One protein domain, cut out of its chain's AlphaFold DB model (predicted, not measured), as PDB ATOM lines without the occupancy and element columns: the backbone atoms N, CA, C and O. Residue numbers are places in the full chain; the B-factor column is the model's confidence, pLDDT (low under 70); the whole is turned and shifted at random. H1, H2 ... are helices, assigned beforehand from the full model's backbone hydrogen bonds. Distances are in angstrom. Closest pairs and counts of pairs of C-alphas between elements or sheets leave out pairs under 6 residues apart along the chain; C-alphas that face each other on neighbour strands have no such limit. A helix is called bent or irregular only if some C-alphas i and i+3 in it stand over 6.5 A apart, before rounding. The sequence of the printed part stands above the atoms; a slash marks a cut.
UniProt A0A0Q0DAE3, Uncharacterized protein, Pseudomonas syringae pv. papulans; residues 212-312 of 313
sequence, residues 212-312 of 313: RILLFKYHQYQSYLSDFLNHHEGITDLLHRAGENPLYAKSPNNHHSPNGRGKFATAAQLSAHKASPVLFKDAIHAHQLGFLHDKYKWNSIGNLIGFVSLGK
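AT A GLANCE: This is residues 212 to 312 of the 313 residues of an uncharacterized protein of Pseudomonas syringae pv. papulans (UniProt A0A0Q0DAE3). One long helix, H1, is bent into a wide V, with the three helices H5, H6 and H7 gathered about its arm H1b and the inner part of its arm H1a, and with a loose head of the short helices H2, H3 and H4 beyond the far end of H1b. The beginning of H1a, residues 212 to 220, sticks out free at the opposite end from that head and adds to the length. The printed part has 101 residues with seven named helices, H1 to H7 in order along the chain, and no named strand; its class is all helix. It is only just loose, close to compact, with a radius of gyration of the C-alphas of 15.6 A. The C-alphas span 54 by 25 by 20 A.

HOW THE PARTS SIT: H1, residues 212 to 244, was assigned as one helix by its hydrogen bonds but is bent: C-alphas 230 and 233 are 8.2 A apart. Its arms, H1a, residues 212 to 230, and H1b, residues 233 to 244, stand at a steep tilt of 69 degrees, only just short of about perpendicular. H1a is close to, but not clearly touching, H6, residues 290 to 296; their closest C-alphas, those of Asp 227 and Leu 292, are 7.6 A apart, at a shallow tilt of 24 degrees, opposite ways. H1b is close to, but not clearly touching, H5, residues 280 to 286, with closest C-alphas Leu 238 and Ala 283 at 7.4 A and a steep tilt of 51 degrees, opposite ways. H7, residues 301 to 310, is close to, but not clearly touching, both arms: the closest C-alphas are those of Phe 228 and Val 308, 7.6 A, for H1a, and those of Leu 239 and Ile 301, 7.7 A, for H1b. H6 and H7 are near each other, with 7 pairs of C-alphas within 10 A. H2, residues 252 to 256, touches H3, residues 261 to 264, only at the corner by their link; the closest C-alphas, those of His 255 and Gly 262, are 4.6 A apart. H2 and H4, residues 267 to 275, only just touch, with 3 pairs of C-alphas within 8 A, the closest being those of Pro 252 and Lys 274 at 7.2 A. H3 and H4 are apart. Every O i to N i+4 pair is within hydrogen-bond range in H1a, H1b, H4, H5, H6 and H7. In H2 it is 0 of 1, with 1 of 2 O i to N i+3 pairs within range, and H3 is too short for an O i to N i+4 pair.

IN THESE COORDINATES: H1a begins at C-alpha 212, (-19.175, -51.839, 20.616), and measures 26.6 A from first to last C-alpha; H1b measures 16.5 A and ends at C-alpha 244, (-33.910, -17.654, 44.428). H2 is irregular, with C-alphas 252 and 255 at 7.3 A, and measures 9.2 A; H3 measures 5.7 A. H4 measures 12.3 A, H5 9.9 A and H6 10.1 A. H7 measures 14.5 A and ends at C-alpha 310, (-27.147, -38.355, 35.226).

THE WHOLE: The two C-alphas farthest apart are those of Arg 212 and Ala 267, 55.0 A. Without residues 212 to 220 the body has 92 residues and spans 43 by 23 by 20 A. The printed part has no cut. The link from H1 to H2, 7 residues, is short; the other links are tight. The mean pLDDT of the printed part is 86.4, and residues 255 to 256, 258 to 260 and 310 to 312 are under 70.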
ATOM      1  N   ARG A 212     -19.149 -53.146  21.290       82.62
ATOM      2  CA  ARG A 212     -19.175 -51.839  20.616       82.62
ATOM      3  C   ARG A 212     -20.269 -50.902  21.144       82.62
ATOM      4  O   ARG A 212     -20.021 -49.709  21.274       82.62
ATOM      5  N   ILE A 213     -21.463 -51.415  21.448       81.38
ATOM      6  CA  ILE A 213     -22.561 -50.612  22.013       81.38
ATOM      7  C   ILE A 213     -22.229 -50.214  23.456       81.38
ATOM      8  O   ILE A 213     -22.464 -49.071  23.842       81.38
ATOM      9  N   LEU A 214     -21.628 -51.123  24.234       83.50
ATOM     10  CA  LEU A 214     -21.149 -50.812  25.585       83.50
ATOM     11  C   LEU A 214     -20.047 -49.747  25.564       83.50
ATOM     12  O   LEU A 214     -20.127 -48.782  26.317       83.50
ATOM     13  N   LEU A 215     -19.071 -49.871  24.661       86.56
ATOM     14  CA  LEU A 215     -18.008 -48.883  24.479       86.56
ATOM     15  C   LEU A 215     -18.570 -47.520  24.058       86.56
ATOM     16  O   LEU A 215     -18.177 -46.491  24.599       86.56
ATOM     17  N   PHE A 216     -19.548 -47.504  23.147       86.75
ATOM     18  CA  PHE A 216     -20.247 -46.277  22.770       86.75
ATOM     19  C   PHE A 216     -20.942 -45.626  23.975       86.75
ATOM     20  O   PHE A 216     -20.827 -44.419  24.171       86.75
ATOM     21  N   LYS A 217     -21.622 -46.417  24.819       83.69
ATOM     22  CA  LYS A 217     -22.247 -45.916  26.051       83.69
ATOM     23  C   LYS A 217     -21.223 -45.394  27.051       83.69
ATOM     24  O   LYS A 217     -21.448 -44.344  27.641       83.69
ATOM     25  N   TYR A 218     -20.096 -46.080  27.200       87.94
ATOM     26  CA  TYR A 218     -18.993 -45.636  28.043       87.94
ATOM     27  C   TYR A 218     -18.445 -44.277  27.590       87.94
ATOM     28  O   TYR A 218     -18.387 -43.346  28.390       87.94
ATOM     29  N   HIS A 219     -18.141 -44.120  26.299       89.25
ATOM     30  CA  HIS A 219     -17.704 -42.836  25.745       89.25
ATOM     31  C   HIS A 219     -18.770 -41.751  25.870       89.25
ATOM     32  O   HIS A 219     -18.447 -40.603  26.165       89.25
ATOM     33  N   GLN A 220     -20.044 -42.114  25.692       86.25
ATOM     34  CA  GLN A 220     -21.154 -41.208  25.935       86.25
ATOM     35  C   GLN A 220     -21.103 -40.705  27.388       86.25
ATOM     36  O   GLN A 220     -21.029 -39.497  27.587       86.25
ATOM     37  N   TYR A 221     -21.046 -41.589  28.391       87.00
ATOM     38  CA  TYR A 221     -20.960 -41.199  29.807       87.00
ATOM     39  C   TYR A 221     -19.720 -40.367  30.136       87.00
ATOM     40  O   TYR A 221     -19.835 -39.369  30.844       87.00
ATOM     41  N   GLN A 222     -18.555 -40.719  29.590       90.12
ATOM     42  CA  GLN A 222     -17.348 -39.907  29.746       90.12
ATOM     43  C   GLN A 222     -17.535 -38.499  29.176       90.12
ATOM     44  O   GLN A 222     -17.142 -37.526  29.814       90.12
ATOM     45  N   SER A 223     -18.176 -38.375  28.010       91.50
ATOM     46  CA  SER A 223     -18.481 -37.067  27.432       91.50
ATOM     47  C   SER A 223     -19.455 -36.270  28.299       91.50
ATOM     48  O   SER A 223     -19.236 -35.074  28.459       91.50
ATOM     49  N   TYR A 224     -20.486 -36.903  28.874       89.25
ATOM     50  CA  TYR A 224     -21.397 -36.242  29.819       89.25
ATOM     51  C   TYR A 224     -20.640 -35.706  31.037       89.25
ATOM     52  O   TYR A 224     -20.839 -34.559  31.434       89.25
ATOM     53  N   LEU A 225     -19.759 -36.527  31.616       90.56
ATOM     54  CA  LEU A 225     -18.992 -36.158  32.800       90.56
ATOM     55  C   LEU A 225     -18.013 -35.019  32.505       90.56
ATOM     56  O   LEU A 225     -17.947 -34.059  33.267       90.56
ATOM     57  N   SER A 226     -17.291 -35.093  31.385       92.88
ATOM     58  CA  SER A 226     -16.373 -34.032  30.966       92.88
ATOM     59  C   SER A 226     -17.110 -32.717  30.717       92.88
ATOM     60  O   SER A 226     -16.673 -31.677  31.202       92.88
ATOM     61  N   ASP A 227     -18.255 -32.760  30.034       93.75
ATOM     62  CA  ASP A 227     -19.078 -31.575  29.797       93.75
ATOM     63  C   ASP A 227     -19.572 -30.948  31.103       93.75
ATOM     64  O   ASP A 227     -19.547 -29.724  31.234       93.75
ATOM     65  N   PHE A 228     -20.008 -31.776  32.062       92.88
ATOM     66  CA  PHE A 228     -20.418 -31.310  33.382       92.88
ATOM     67  C   PHE A 228     -19.253 -30.638  34.107       92.88
ATOM     68  O   PHE A 228     -19.397 -29.496  34.521       92.88
ATOM     69  N   LEU A 229     -18.093 -31.297  34.208       92.81
ATOM     70  CA  LEU A 229     -16.918 -30.746  34.892       92.81
ATOM     71  C   LEU A 229     -16.472 -29.410  34.282       92.81
ATOM     72  O   LEU A 229     -16.193 -28.468  35.020       92.81
ATOM     73  N   ASN A 230     -16.495 -29.295  32.953       95.00
ATOM     74  CA  ASN A 230     -16.086 -28.082  32.243       95.00
ATOM     75  C   ASN A 230     -17.053 -26.898  32.418       95.00
ATOM     76  O   ASN A 230     -16.654 -25.761  32.193       95.00
ATOM     77  N   HIS A 231     -18.312 -27.138  32.802       94.62
ATOM     78  CA  HIS A 231     -19.343 -26.093  32.890       94.62
ATOM     79  C   HIS A 231     -20.070 -26.064  34.243       94.62
ATOM     80  O   HIS A 231     -21.117 -25.425  34.374       94.62
ATOM     81  N   HIS A 232     -19.555 -26.770  35.251       93.31
ATOM     82  CA  HIS A 232     -20.252 -26.979  36.521       93.31
ATOM     83  C   HIS A 232     -20.573 -25.660  37.242       93.31
ATOM     84  O   HIS A 232     -21.636 -25.546  37.852       93.31
ATOM     85  N   GLU A 233     -19.704 -24.652  37.135       94.69
ATOM     86  CA  GLU A 233     -19.905 -23.330  37.738       94.69
ATOM     87  C   GLU A 233     -21.130 -22.619  37.148       94.69
ATOM     88  O   GLU A 233     -22.034 -22.237  37.890       94.69
ATOM     89  N   GLY A 234     -21.226 -22.534  35.816       94.62
ATOM     90  CA  GLY A 234     -22.377 -21.928  35.137       94.62
ATOM     91  C   GLY A 234     -23.678 -22.700  35.376       94.62
ATOM     92  O   GLY A 234     -24.741 -22.108  35.554       94.62
ATOM     93  N   ILE A 235     -23.604 -24.034  35.456       93.56
ATOM     94  CA  ILE A 235     -24.747 -24.876  35.840       93.56
ATOM     95  C   ILE A 235     -25.202 -24.545  37.267       93.56
ATOM     96  O   ILE A 235     -26.404 -24.435  37.523       93.56
ATOM     97  N   THR A 236     -24.255 -24.379  38.188       93.62
ATOM     98  CA  THR A 236     -24.528 -24.097  39.600       93.62
ATOM     99  C   THR A 236     -25.135 -22.710  39.776       93.62
ATOM    100  O   THR A 236     -26.177 -22.605  40.424       93.62
ATOM    101  N   ASP A 237     -24.567 -21.669  39.156       95.56
ATOM    102  CA  ASP A 237     -25.108 -20.303  39.239       95.56
ATOM    103  C   ASP A 237     -26.517 -20.226  38.626       95.56
ATOM    104  O   ASP A 237     -27.439 -19.676  39.233       95.56
ATOM    105  N   LEU A 238     -26.752 -20.871  37.474       94.44
ATOM    106  CA  LEU A 238     -28.085 -20.909  36.867       94.44
ATOM    107  C   LEU A 238     -29.121 -21.556  37.799       94.44
ATOM    108  O   LEU A 238     -30.227 -21.030  37.964       94.44
ATOM    109  N   LEU A 239     -28.783 -22.701  38.402       92.25
ATOM    110  CA  LEU A 239     -29.671 -23.404  39.331       92.25
ATOM    111  C   LEU A 239     -29.903 -22.603  40.615       92.25
ATOM    112  O   LEU A 239     -31.031 -22.593  41.111       92.25
ATOM    113  N   HIS A 240     -28.878 -21.910  41.115       93.06
ATOM    114  CA  HIS A 240     -28.986 -21.034  42.276       93.06
ATOM    115  C   HIS A 240     -29.970 -19.889  42.010       93.06
ATOM    116  O   HIS A 240     -30.970 -19.759  42.718       93.06
ATOM    117  N   ARG A 241     -29.789 -19.147  40.908       92.19
ATOM    118  CA  ARG A 241     -30.699 -18.055  40.514       92.19
ATOM    119  C   ARG A 241     -32.128 -18.534  40.264       92.19
ATOM    120  O   ARG A 241     -33.088 -17.848  40.617       92.19
ATOM    121  N   ALA A 242     -32.293 -19.724  39.684       89.69
ATOM    122  CA  ALA A 242     -33.605 -20.349  39.509       89.69
ATOM    123  C   ALA A 242     -34.239 -20.812  40.838       89.69
ATOM    124  O   ALA A 242     -35.461 -20.973  40.919       89.69
ATOM    125  N   GLY A 243     -33.425 -21.053  41.869       88.06
ATOM    126  CA  GLY A 243     -33.863 -21.324  43.235       88.06
ATOM    127  C   GLY A 243     -34.324 -20.064  43.969       88.06
ATOM    128  O   GLY A 243     -35.360 -20.104  44.632       88.06
ATOM    129  N   GLU A 244     -33.601 -18.954  43.809       90.25
ATOM    130  CA  GLU A 244     -33.910 -17.654  44.428       90.25
ATOM    131  C   GLU A 244     -35.126 -16.963  43.798       90.25
ATOM    132  O   GLU A 244     -35.932 -16.334  44.491       90.25
ATOM    133  N   ASN A 245     -35.280 -17.082  42.477       89.81
ATOM    134  CA  ASN A 245     -36.389 -16.498  41.739       89.81
ATOM    135  C   ASN A 245     -37.186 -17.581  40.987       89.81
ATOM    136  O   ASN A 245     -36.746 -18.057  39.936       89.81
ATOM    137  N   PRO A 246     -38.412 -17.910  41.443       88.00
ATOM    138  CA  PRO A 246     -39.254 -18.927  40.810       88.00
ATOM    139  C   PRO A 246     -39.641 -18.654  39.344       88.00
ATOM    140  O   PRO A 246     -40.112 -19.572  38.661       88.00
ATOM    141  N   LEU A 247     -39.484 -17.413  38.867       89.50
ATOM    142  CA  LEU A 247     -39.798 -16.981  37.500       89.50
ATOM    143  C   LEU A 247     -38.564 -16.880  36.589       89.50
ATOM    144  O   LEU A 247     -38.720 -16.714  35.381       89.50
ATOM    145  N   TYR A 248     -37.351 -17.022  37.126       91.31
ATOM    146  CA  TYR A 248     -36.126 -16.934  36.333       91.31
ATOM    147  C   TYR A 248     -36.003 -18.096  35.335       91.31
ATOM    148  O   TYR A 248     -36.268 -19.254  35.674       91.31
ATOM    149  N   ALA A 249     -35.590 -17.785  34.100       89.88
ATOM    150  CA  ALA A 249     -35.454 -18.745  33.004       89.88
ATOM    151  C   ALA A 249     -36.773 -19.486  32.680       89.88
ATOM    152  O   ALA A 249     -36.776 -20.676  32.339       89.88
ATOM    153  N   LYS A 250     -37.916 -18.797  32.818       85.75
ATOM    154  CA  LYS A 250     -39.266 -19.320  32.541       85.75
ATOM    155  C   LYS A 250     -39.956 -18.539  31.429       85.75
ATOM    156  O   LYS A 250     -39.606 -17.405  31.125       85.75
ATOM    157  N   SER A 251     -40.972 -19.158  30.831       82.19
ATOM    158  CA  SER A 251     -41.812 -18.484  29.847       82.19
ATOM    159  C   SER A 251     -42.638 -17.355  30.491       82.19
ATOM    160  O   SER A 251     -42.949 -17.421  31.688       82.19
ATOM    161  N   PRO A 252     -43.056 -16.341  29.710       78.31
ATOM    162  CA  PRO A 252     -43.840 -15.215  30.221       78.31
ATOM    163  C   PRO A 252     -45.113 -15.660  30.953       78.31
ATOM    164  O   PRO A 252     -45.424 -15.144  32.022       78.31
ATOM    165  N   ASN A 253     -45.777 -16.708  30.459       75.19
ATOM    166  CA  ASN A 253     -47.063 -17.192  30.977       75.19
ATOM    167  C   ASN A 253     -46.949 -18.123  32.198       75.19
ATOM    168  O   ASN A 253     -47.962 -18.566  32.736       75.19
ATOM    169  N   ASN A 254     -45.737 -18.431  32.668       72.44
ATOM    170  CA  ASN A 254     -45.538 -19.449  33.702       72.44
ATOM    171  C   ASN A 254     -46.063 -19.042  35.098       72.44
ATOM    172  O   ASN A 254     -46.216 -19.891  35.975       72.44
ATOM    173  N   HIS A 255     -46.373 -17.758  35.304       65.94
ATOM    174  CA  HIS A 255     -46.978 -17.245  36.535       65.94
ATOM    175  C   HIS A 255     -48.474 -17.576  36.674       65.94
ATOM    176  O   HIS A 255     -49.008 -17.496  37.776       65.94
ATOM    177  N   HIS A 256     -49.141 -17.992  35.591       66.81
ATOM    178  CA  HIS A 256     -50.548 -18.412  35.607       66.81
ATOM    179  C   HIS A 256     -50.740 -19.918  35.837       66.81
ATOM    180  O   HIS A 256     -51.870 -20.376  35.982       66.81
ATOM    181  N   SER A 257     -49.660 -20.708  35.863       71.19
ATOM    182  CA  SER A 257     -49.767 -22.156  36.048       71.19
ATOM    183  C   SER A 257     -50.101 -22.497  37.509       71.19
ATOM    184  O   SER A 257     -49.273 -22.227  38.386       71.19
ATOM    185  N   PRO A 258     -51.245 -23.150  37.802       60.62
ATOM    186  CA  PRO A 258     -51.639 -23.493  39.177       60.62
ATOM    187  C   PRO A 258     -50.658 -24.472  39.854       60.62
ATOM    188  O   PRO A 258     -50.479 -24.473  41.080       60.62
ATOM    189  N   ASN A 259     -49.956 -25.260  39.036       65.31
ATOM    190  CA  ASN A 259     -48.965 -26.246  39.463       65.31
ATOM    191  C   ASN A 259     -47.518 -25.732  39.337       65.31
ATOM    192  O   ASN A 259     -46.576 -26.444  39.682       65.31
ATOM    193  N   GLY A 260     -47.317 -24.507  38.845       69.31
ATOM    194  CA  GLY A 260     -45.997 -23.910  38.673       69.31
ATOM    195  C   GLY A 260     -45.431 -23.338  39.974       69.31
ATOM    196  O   GLY A 260     -46.167 -22.911  40.864       69.31
ATOM    197  N   ARG A 261     -44.095 -23.252  40.074       72.62
ATOM    198  CA  ARG A 261     -43.434 -22.546  41.191       72.62
ATOM    199  C   ARG A 261     -43.652 -21.025  41.149       72.62
ATOM    200  O   ARG A 261     -43.402 -20.366  42.148       72.62
ATOM    201  N   GLY A 262     -44.168 -20.482  40.041       74.25
ATOM    202  CA  GLY A 262     -44.452 -19.053  39.879       74.25
ATOM    203  C   GLY A 262     -45.409 -18.479  40.928       74.25
ATOM    204  O   GLY A 262     -45.290 -17.309  41.265       74.25
ATOM    205  N   LYS A 263     -46.279 -19.305  41.527       77.62
ATOM    206  CA  LYS A 263     -47.152 -18.896  42.644       77.62
ATOM    207  C   LYS A 263     -46.408 -18.527  43.931       77.62
ATOM    208  O   LYS A 263     -46.986 -17.892  44.802       77.62
ATOM    209  N   PHE A 264     -45.150 -18.948  44.060       82.62
ATOM    210  CA  PHE A 264     -44.287 -18.616  45.195       82.62
ATOM    211  C   PHE A 264     -43.421 -17.377  44.932       82.62
ATOM    212  O   PHE A 264     -42.612 -17.019  45.782       82.62
ATOM    213  N   ALA A 265     -43.546 -16.743  43.761       85.25
ATOM    214  CA  ALA A 265     -42.814 -15.521  43.458       85.25
ATOM    215  C   ALA A 265     -43.379 -14.337  44.253       85.25
ATOM    216  O   ALA A 265     -44.592 -14.211  44.434       85.25
ATOM    217  N   THR A 266     -42.504 -13.440  44.701       88.50
ATOM    218  CA  THR A 266     -42.925 -12.202  45.366       88.50
ATOM    219  C   THR A 266     -43.560 -11.228  44.367       88.50
ATOM    220  O   THR A 266     -43.323 -11.306  43.160       88.50
ATOM    221  N   ALA A 267     -44.340 -10.258  44.856       87.44
ATOM    222  CA  ALA A 267     -44.943  -9.230  44.000       87.44
ATOM    223  C   ALA A 267     -43.889  -8.436  43.201       87.44
ATOM    224  O   ALA A 267     -44.105  -8.128  42.028       87.44
ATOM    225  N   ALA A 268     -42.724  -8.174  43.806       88.44
ATOM    226  CA  ALA A 268     -41.596  -7.519  43.147       88.44
ATOM    227  C   ALA A 268     -40.997  -8.388  42.029       88.44
ATOM    228  O   ALA A 268     -40.797  -7.902  40.917       88.44
ATOM    229  N   GLN A 269     -40.782  -9.686  42.282       88.44
ATOM    230  CA  GLN A 269     -40.300 -10.631  41.267       88.44
ATOM    231  C   GLN A 269     -41.288 -10.764  40.102       88.44
ATOM    232  O   GLN A 269     -40.878 -10.803  38.944       88.44
ATOM    233  N   LEU A 270     -42.591 -10.792  40.393       86.88
ATOM    234  CA  LEU A 270     -43.636 -10.854  39.376       86.88
ATOM    235  C   LEU A 270     -43.696  -9.571  38.536       86.88
ATOM    236  O   LEU A 270     -43.839  -9.649  37.318       86.88
ATOM    237  N   SER A 271     -43.581  -8.403  39.170       86.19
ATOM    238  CA  SER A 271     -43.533  -7.111  38.479       86.19
ATOM    239  C   SER A 271     -42.307  -7.014  37.564       86.19
ATOM    240  O   SER A 271     -42.460  -6.700  36.385       86.19
ATOM    241  N   ALA A 272     -41.126  -7.392  38.063       87.06
ATOM    242  CA  ALA A 272     -39.894  -7.431  37.279       87.06
ATOM    243  C   ALA A 272     -39.996  -8.401  36.090       87.06
ATOM    244  O   ALA A 272     -39.653  -8.037  34.969       87.06
ATOM    245  N   HIS A 273     -40.543  -9.605  36.303       87.06
ATOM    246  CA  HIS A 273     -40.740 -10.596  35.240       87.06
ATOM    247  C   HIS A 273     -41.722 -10.128  34.161       87.06
ATOM    248  O   HIS A 273     -41.528 -10.418  32.985       87.06
ATOM    249  N   LYS A 274     -42.778  -9.399  34.539       85.81
ATOM    250  CA  LYS A 274     -43.726  -8.815  33.577       85.81
ATOM    251  C   LYS A 274     -43.102  -7.687  32.760       85.81
ATOM    252  O   LYS A 274     -43.439  -7.548  31.590       85.81
ATOM    253  N   ALA A 275     -42.220  -6.896  33.369       88.12
ATOM    254  CA  ALA A 275     -41.532  -5.801  32.693       88.12
ATOM    255  C   ALA A 275     -40.430  -6.302  31.744       88.12
ATOM    256  O   ALA A 275     -40.295  -5.790  30.636       88.12
ATOM    257  N   SER A 276     -39.651  -7.303  32.163       87.50
ATOM    258  CA  SER A 276     -38.568  -7.886  31.367       87.50
ATOM    259  C   SER A 276     -38.368  -9.364  31.739       87.50
ATOM    260  O   SER A 276     -37.651  -9.679  32.694       87.50
ATOM    261  N   PRO A 277     -39.038 -10.300  31.041       88.12
ATOM    262  CA  PRO A 277     -38.922 -11.716  31.355       88.12
ATOM    263  C   PRO A 277     -37.557 -12.246  30.915       88.12
ATOM    264  O   PRO A 277     -37.208 -12.176  29.739       88.12
ATOM    265  N   VAL A 278     -36.809 -12.849  31.841       91.12
ATOM    266  CA  VAL A 278     -35.590 -13.588  31.487       91.12
ATOM    267  C   VAL A 278     -35.987 -14.979  31.011       91.12
ATOM    268  O   VAL A 278     -36.356 -15.845  31.814       91.12
ATOM    269  N   LEU A 279     -35.917 -15.198  29.698       90.94
ATOM    270  CA  LEU A 279     -36.268 -16.479  29.098       90.94
ATOM    271  C   LEU A 279     -35.156 -17.506  29.307       90.94
ATOM    272  O   LEU A 279     -34.004 -17.184  29.596       90.94
ATOM    273  N   PHE A 280     -35.506 -18.783  29.141       91.50
ATOM    274  CA  PHE A 280     -34.560 -19.882  29.320       91.50
ATOM    275  C   PHE A 280     -33.334 -19.757  28.410       91.50
ATOM    276  O   PHE A 280     -32.212 -19.928  28.875       91.50
ATOM    277  N   LYS A 281     -33.538 -19.405  27.136       91.31
ATOM    278  CA  LYS A 281     -32.450 -19.238  26.167       91.31
ATOM    279  C   LYS A 281     -31.491 -18.115  26.574       91.31
ATOM    280  O   LYS A 281     -30.280 -18.308  26.544       91.31
ATOM    281  N   ASP A 282     -32.031 -16.984  27.020       92.81
ATOM    282  CA  ASP A 282     -31.230 -15.830  27.444       92.81
ATOM    283  C   ASP A 282     -30.417 -16.161  28.697       92.81
ATOM    284  O   ASP A 282     -29.228 -15.859  28.769       92.81
ATOM    285  N   ALA A 283     -31.032 -16.867  29.649       93.88
ATOM    286  CA  ALA A 283     -30.339 -17.356  30.831       93.88
ATOM    287  C   ALA A 283     -29.214 -18.339  30.454       93.88
ATOM    288  O   ALA A 283     -28.088 -18.191  30.908       93.88
ATOM    289  N   ILE A 284     -29.460 -19.296  29.560       94.56
ATOM    290  CA  ILE A 284     -28.421 -20.222  29.086       94.56
ATOM    291  C   ILE A 284     -27.211 -19.477  28.503       94.56
ATOM    292  O   ILE A 284     -26.074 -19.832  28.814       94.56
ATOM    293  N   HIS A 285     -27.434 -18.439  27.694       92.88
ATOM    294  CA  HIS A 285     -26.340 -17.640  27.140       92.88
ATOM    295  C   HIS A 285     -25.622 -16.807  28.208       92.88
ATOM    296  O   HIS A 285     -24.393 -16.774  28.211       92.88
ATOM    297  N   ALA A 286     -26.357 -16.203  29.147       93.69
ATOM    298  CA  ALA A 286     -25.780 -15.429  30.248       93.69
ATOM    299  C   ALA A 286     -24.847 -16.263  31.146       93.69
ATOM    300  O   ALA A 286     -23.892 -15.727  31.702       93.69
ATOM    301  N   HIS A 287     -25.099 -17.571  31.248       94.75
ATOM    302  CA  HIS A 287     -24.301 -18.525  32.029       94.75
ATOM    303  C   HIS A 287     -23.294 -19.325  31.185       94.75
ATOM    304  O   HIS A 287     -22.727 -20.300  31.667       94.75
ATOM    305  N   GLN A 288     -23.067 -18.938  29.921       94.62
ATOM    306  CA  GLN A 288     -22.132 -19.597  28.992       94.62
ATOM    307  C   GLN A 288     -22.442 -21.085  28.718       94.62
ATOM    308  O   GLN A 288     -21.568 -21.866  28.354       94.62
ATOM    309  N   LEU A 289     -23.712 -21.492  28.825       95.19
ATOM    310  CA  LEU A 289     -24.153 -22.884  28.649       95.19
ATOM    311  C   LEU A 289     -24.693 -23.185  27.239       95.19
ATOM    312  O   LEU A 289     -25.305 -24.232  27.021       95.19
ATOM    313  N   GLY A 290     -24.488 -22.282  26.271       93.19
ATOM    314  CA  GLY A 290     -25.036 -22.397  24.912       93.19
ATOM    315  C   GLY A 290     -24.637 -23.693  24.200       93.19
ATOM    316  O   GLY A 290     -25.485 -24.374  23.628       93.19
ATOM    317  N   PHE A 291     -23.371 -24.100  24.330       93.56
ATOM    318  CA  PHE A 291     -22.880 -25.362  23.773       93.56
ATOM    319  C   PHE A 291     -23.647 -26.579  24.317       93.56
ATOM    320  O   PHE A 291     -24.081 -27.444  23.552       93.56
ATOM    321  N   LEU A 292     -23.864 -26.635  25.636       92.44
ATOM    322  CA  LEU A 292     -24.583 -27.740  26.274       92.44
ATOM    323  C   LEU A 292     -26.069 -27.739  25.915       92.44
ATOM    324  O   LEU A 292     -26.641 -28.803  25.670       92.44
ATOM    325  N   HIS A 293     -26.678 -26.556  25.823       92.50
ATOM    326  CA  HIS A 293     -28.042 -26.397  25.330       92.50
ATOM    327  C   HIS A 293     -28.212 -27.008  23.936       92.50
ATOM    328  O   HIS A 293     -29.142 -27.788  23.719       92.50
ATOM    329  N   ASP A 294     -27.287 -26.736  23.016       92.75
ATOM    330  CA  ASP A 294     -27.374 -27.236  21.644       92.75
ATOM    331  C   ASP A 294     -27.071 -28.732  21.541       92.75
ATOM    332  O   ASP A 294     -27.734 -29.439  20.770       92.75
ATOM    333  N   LYS A 295     -26.112 -29.225  22.334       92.75
ATOM    334  CA  LYS A 295     -25.715 -30.639  22.376       92.75
ATOM    335  C   LYS A 295     -26.802 -31.531  22.974       92.75
ATOM    336  O   LYS A 295     -27.111 -32.578  22.410       92.75
ATOM    337  N   TYR A 296     -27.409 -31.113  24.085       90.81
ATOM    338  CA  TYR A 296     -28.387 -31.909  24.837       90.81
ATOM    339  C   TYR A 296     -29.843 -31.503  24.605       90.81
ATOM    340  O   TYR A 296     -30.743 -32.103  25.195       90.81
ATOM    341  N   LYS A 297     -30.081 -30.510  23.739       91.31
ATOM    342  CA  LYS A 297     -31.413 -30.002  23.374       91.31
ATOM    343  C   LYS A 297     -32.237 -29.608  24.599       91.31
ATOM    344  O   LYS A 297     -33.413 -29.955  24.719       91.31
ATOM    345  N   TRP A 298     -31.611 -28.899  25.537       91.19
ATOM    346  CA  TRP A 298     -32.314 -28.410  26.717       91.19
ATOM    347  C   TRP A 298     -33.346 -27.364  26.313       91.19
ATOM    348  O   TRP A 298     -33.029 -26.422  25.602       91.19
ATOM    349  N   ASN A 299     -34.578 -27.503  26.792       88.00
ATOM    350  CA  ASN A 299     -35.648 -26.535  26.553       88.00
ATOM    351  C   ASN A 299     -36.161 -25.893  27.850       88.00
ATOM    352  O   ASN A 299     -36.976 -24.971  27.818       88.00
ATOM    353  N   SER A 300     -35.692 -26.378  29.000       89.38
ATOM    354  CA  SER A 300     -36.085 -25.890  30.312       89.38
ATOM    355  C   SER A 300     -35.050 -26.233  31.385       89.38
ATOM    356  O   SER A 300     -34.262 -27.172  31.252       89.38
ATOM    357  N   ILE A 301     -35.136 -25.539  32.526       86.81
ATOM    358  CA  ILE A 301     -34.372 -25.864  33.747       86.81
ATOM    359  C   ILE A 301     -34.583 -27.327  34.187       86.81
ATOM    360  O   ILE A 301     -33.692 -27.929  34.780       86.81
ATOM    361  N   GLY A 302     -35.732 -27.937  33.869       85.25
ATOM    362  CA  GLY A 302     -35.986 -29.347  34.176       85.25
ATOM    363  C   GLY A 302     -35.019 -30.298  33.463       85.25
ATOM    364  O   GLY A 302     -34.573 -31.272  34.067       85.25
ATOM    365  N   ASN A 303     -34.626 -29.996  32.219       87.12
ATOM    366  CA  ASN A 303     -33.634 -30.806  31.507       87.12
ATOM    367  C   ASN A 303     -32.246 -30.680  32.127       87.12
ATOM    368  O   ASN A 303     -31.523 -31.671  32.171       87.12
ATOM    369  N   LEU A 304     -31.901 -29.494  32.638       86.38
ATOM    370  CA  LEU A 304     -30.637 -29.279  33.332       86.38
ATOM    371  C   LEU A 304     -30.562 -30.109  34.618       86.38
ATOM    372  O   LEU A 304     -29.564 -30.776  34.865       86.38
ATOM    373  N   ILE A 305     -31.642 -30.144  35.405       84.69
ATOM    374  CA  ILE A 305     -31.720 -31.010  36.592       84.69
ATOM    375  C   ILE A 305     -31.582 -32.484  36.191       84.69
ATOM    376  O   ILE A 305     -30.863 -33.236  36.850       84.69
ATOM    377  N   GLY A 306     -32.221 -32.899  35.093       82.94
ATOM    378  CA  GLY A 306     -32.048 -34.239  34.528       82.94
ATOM    379  C   GLY A 306     -30.592 -34.537  34.150       82.94
ATOM    380  O   GLY A 306     -30.076 -35.589  34.514       82.94
ATOM    381  N   PHE A 307     -29.908 -33.594  33.500       86.81
ATOM    382  CA  PHE A 307     -28.492 -33.703  33.139       86.81
ATOM    383  C   PHE A 307     -27.586 -33.870  34.366       86.81
ATOM    384  O   PHE A 307     -26.777 -34.792  34.404       86.81
ATOM    385  N   VAL A 308     -27.774 -33.054  35.407       85.25
ATOM    386  CA  VAL A 308     -27.011 -33.173  36.664       85.25
ATOM    387  C   VAL A 308     -27.314 -34.494  37.377       85.25
ATOM    388  O   VAL A 308     -26.427 -35.112  37.957       85.25
ATOM    389  N   SER A 309     -28.558 -34.972  37.300       78.62
ATOM    390  CA  SER A 309     -28.958 -36.250  37.902       78.62
ATOM    391  C   SER A 309     -28.293 -37.455  37.232       78.62
ATOM    392  O   SER A 309     -28.092 -38.469  37.890       78.62
ATOM    393  N   LEU A 310     -27.922 -37.342  35.951       69.81
ATOM    394  CA  LEU A 310     -27.147 -38.355  35.226       69.81
ATOM    395  C   LEU A 310     -25.650 -38.329  35.579       69.81
ATOM    396  O   LEU A 310     -24.970 -39.330  35.373       69.81
ATOM    397  N   GLY A 311     -25.146 -37.207  36.105       55.75
ATOM    398  CA  GLY A 311     -23.760 -37.039  36.559       55.75
ATOM    399  C   GLY A 311     -23.496 -37.502  37.995       55.75
ATOM    400  O   GLY A 311     -22.351 -37.465  38.439       55.75
ATOM    401  N   LYS A 312     -24.527 -37.943  38.730       42.44
ATOM    402  CA  LYS A 312     -24.362 -38.587  40.039       42.44
ATOM    403  C   LYS A 312     -23.928 -40.043  39.843       42.44
ATOM    404  O   LYS A 312     -24.775 -40.926  39.704       42.44
TER     405      LYS A 312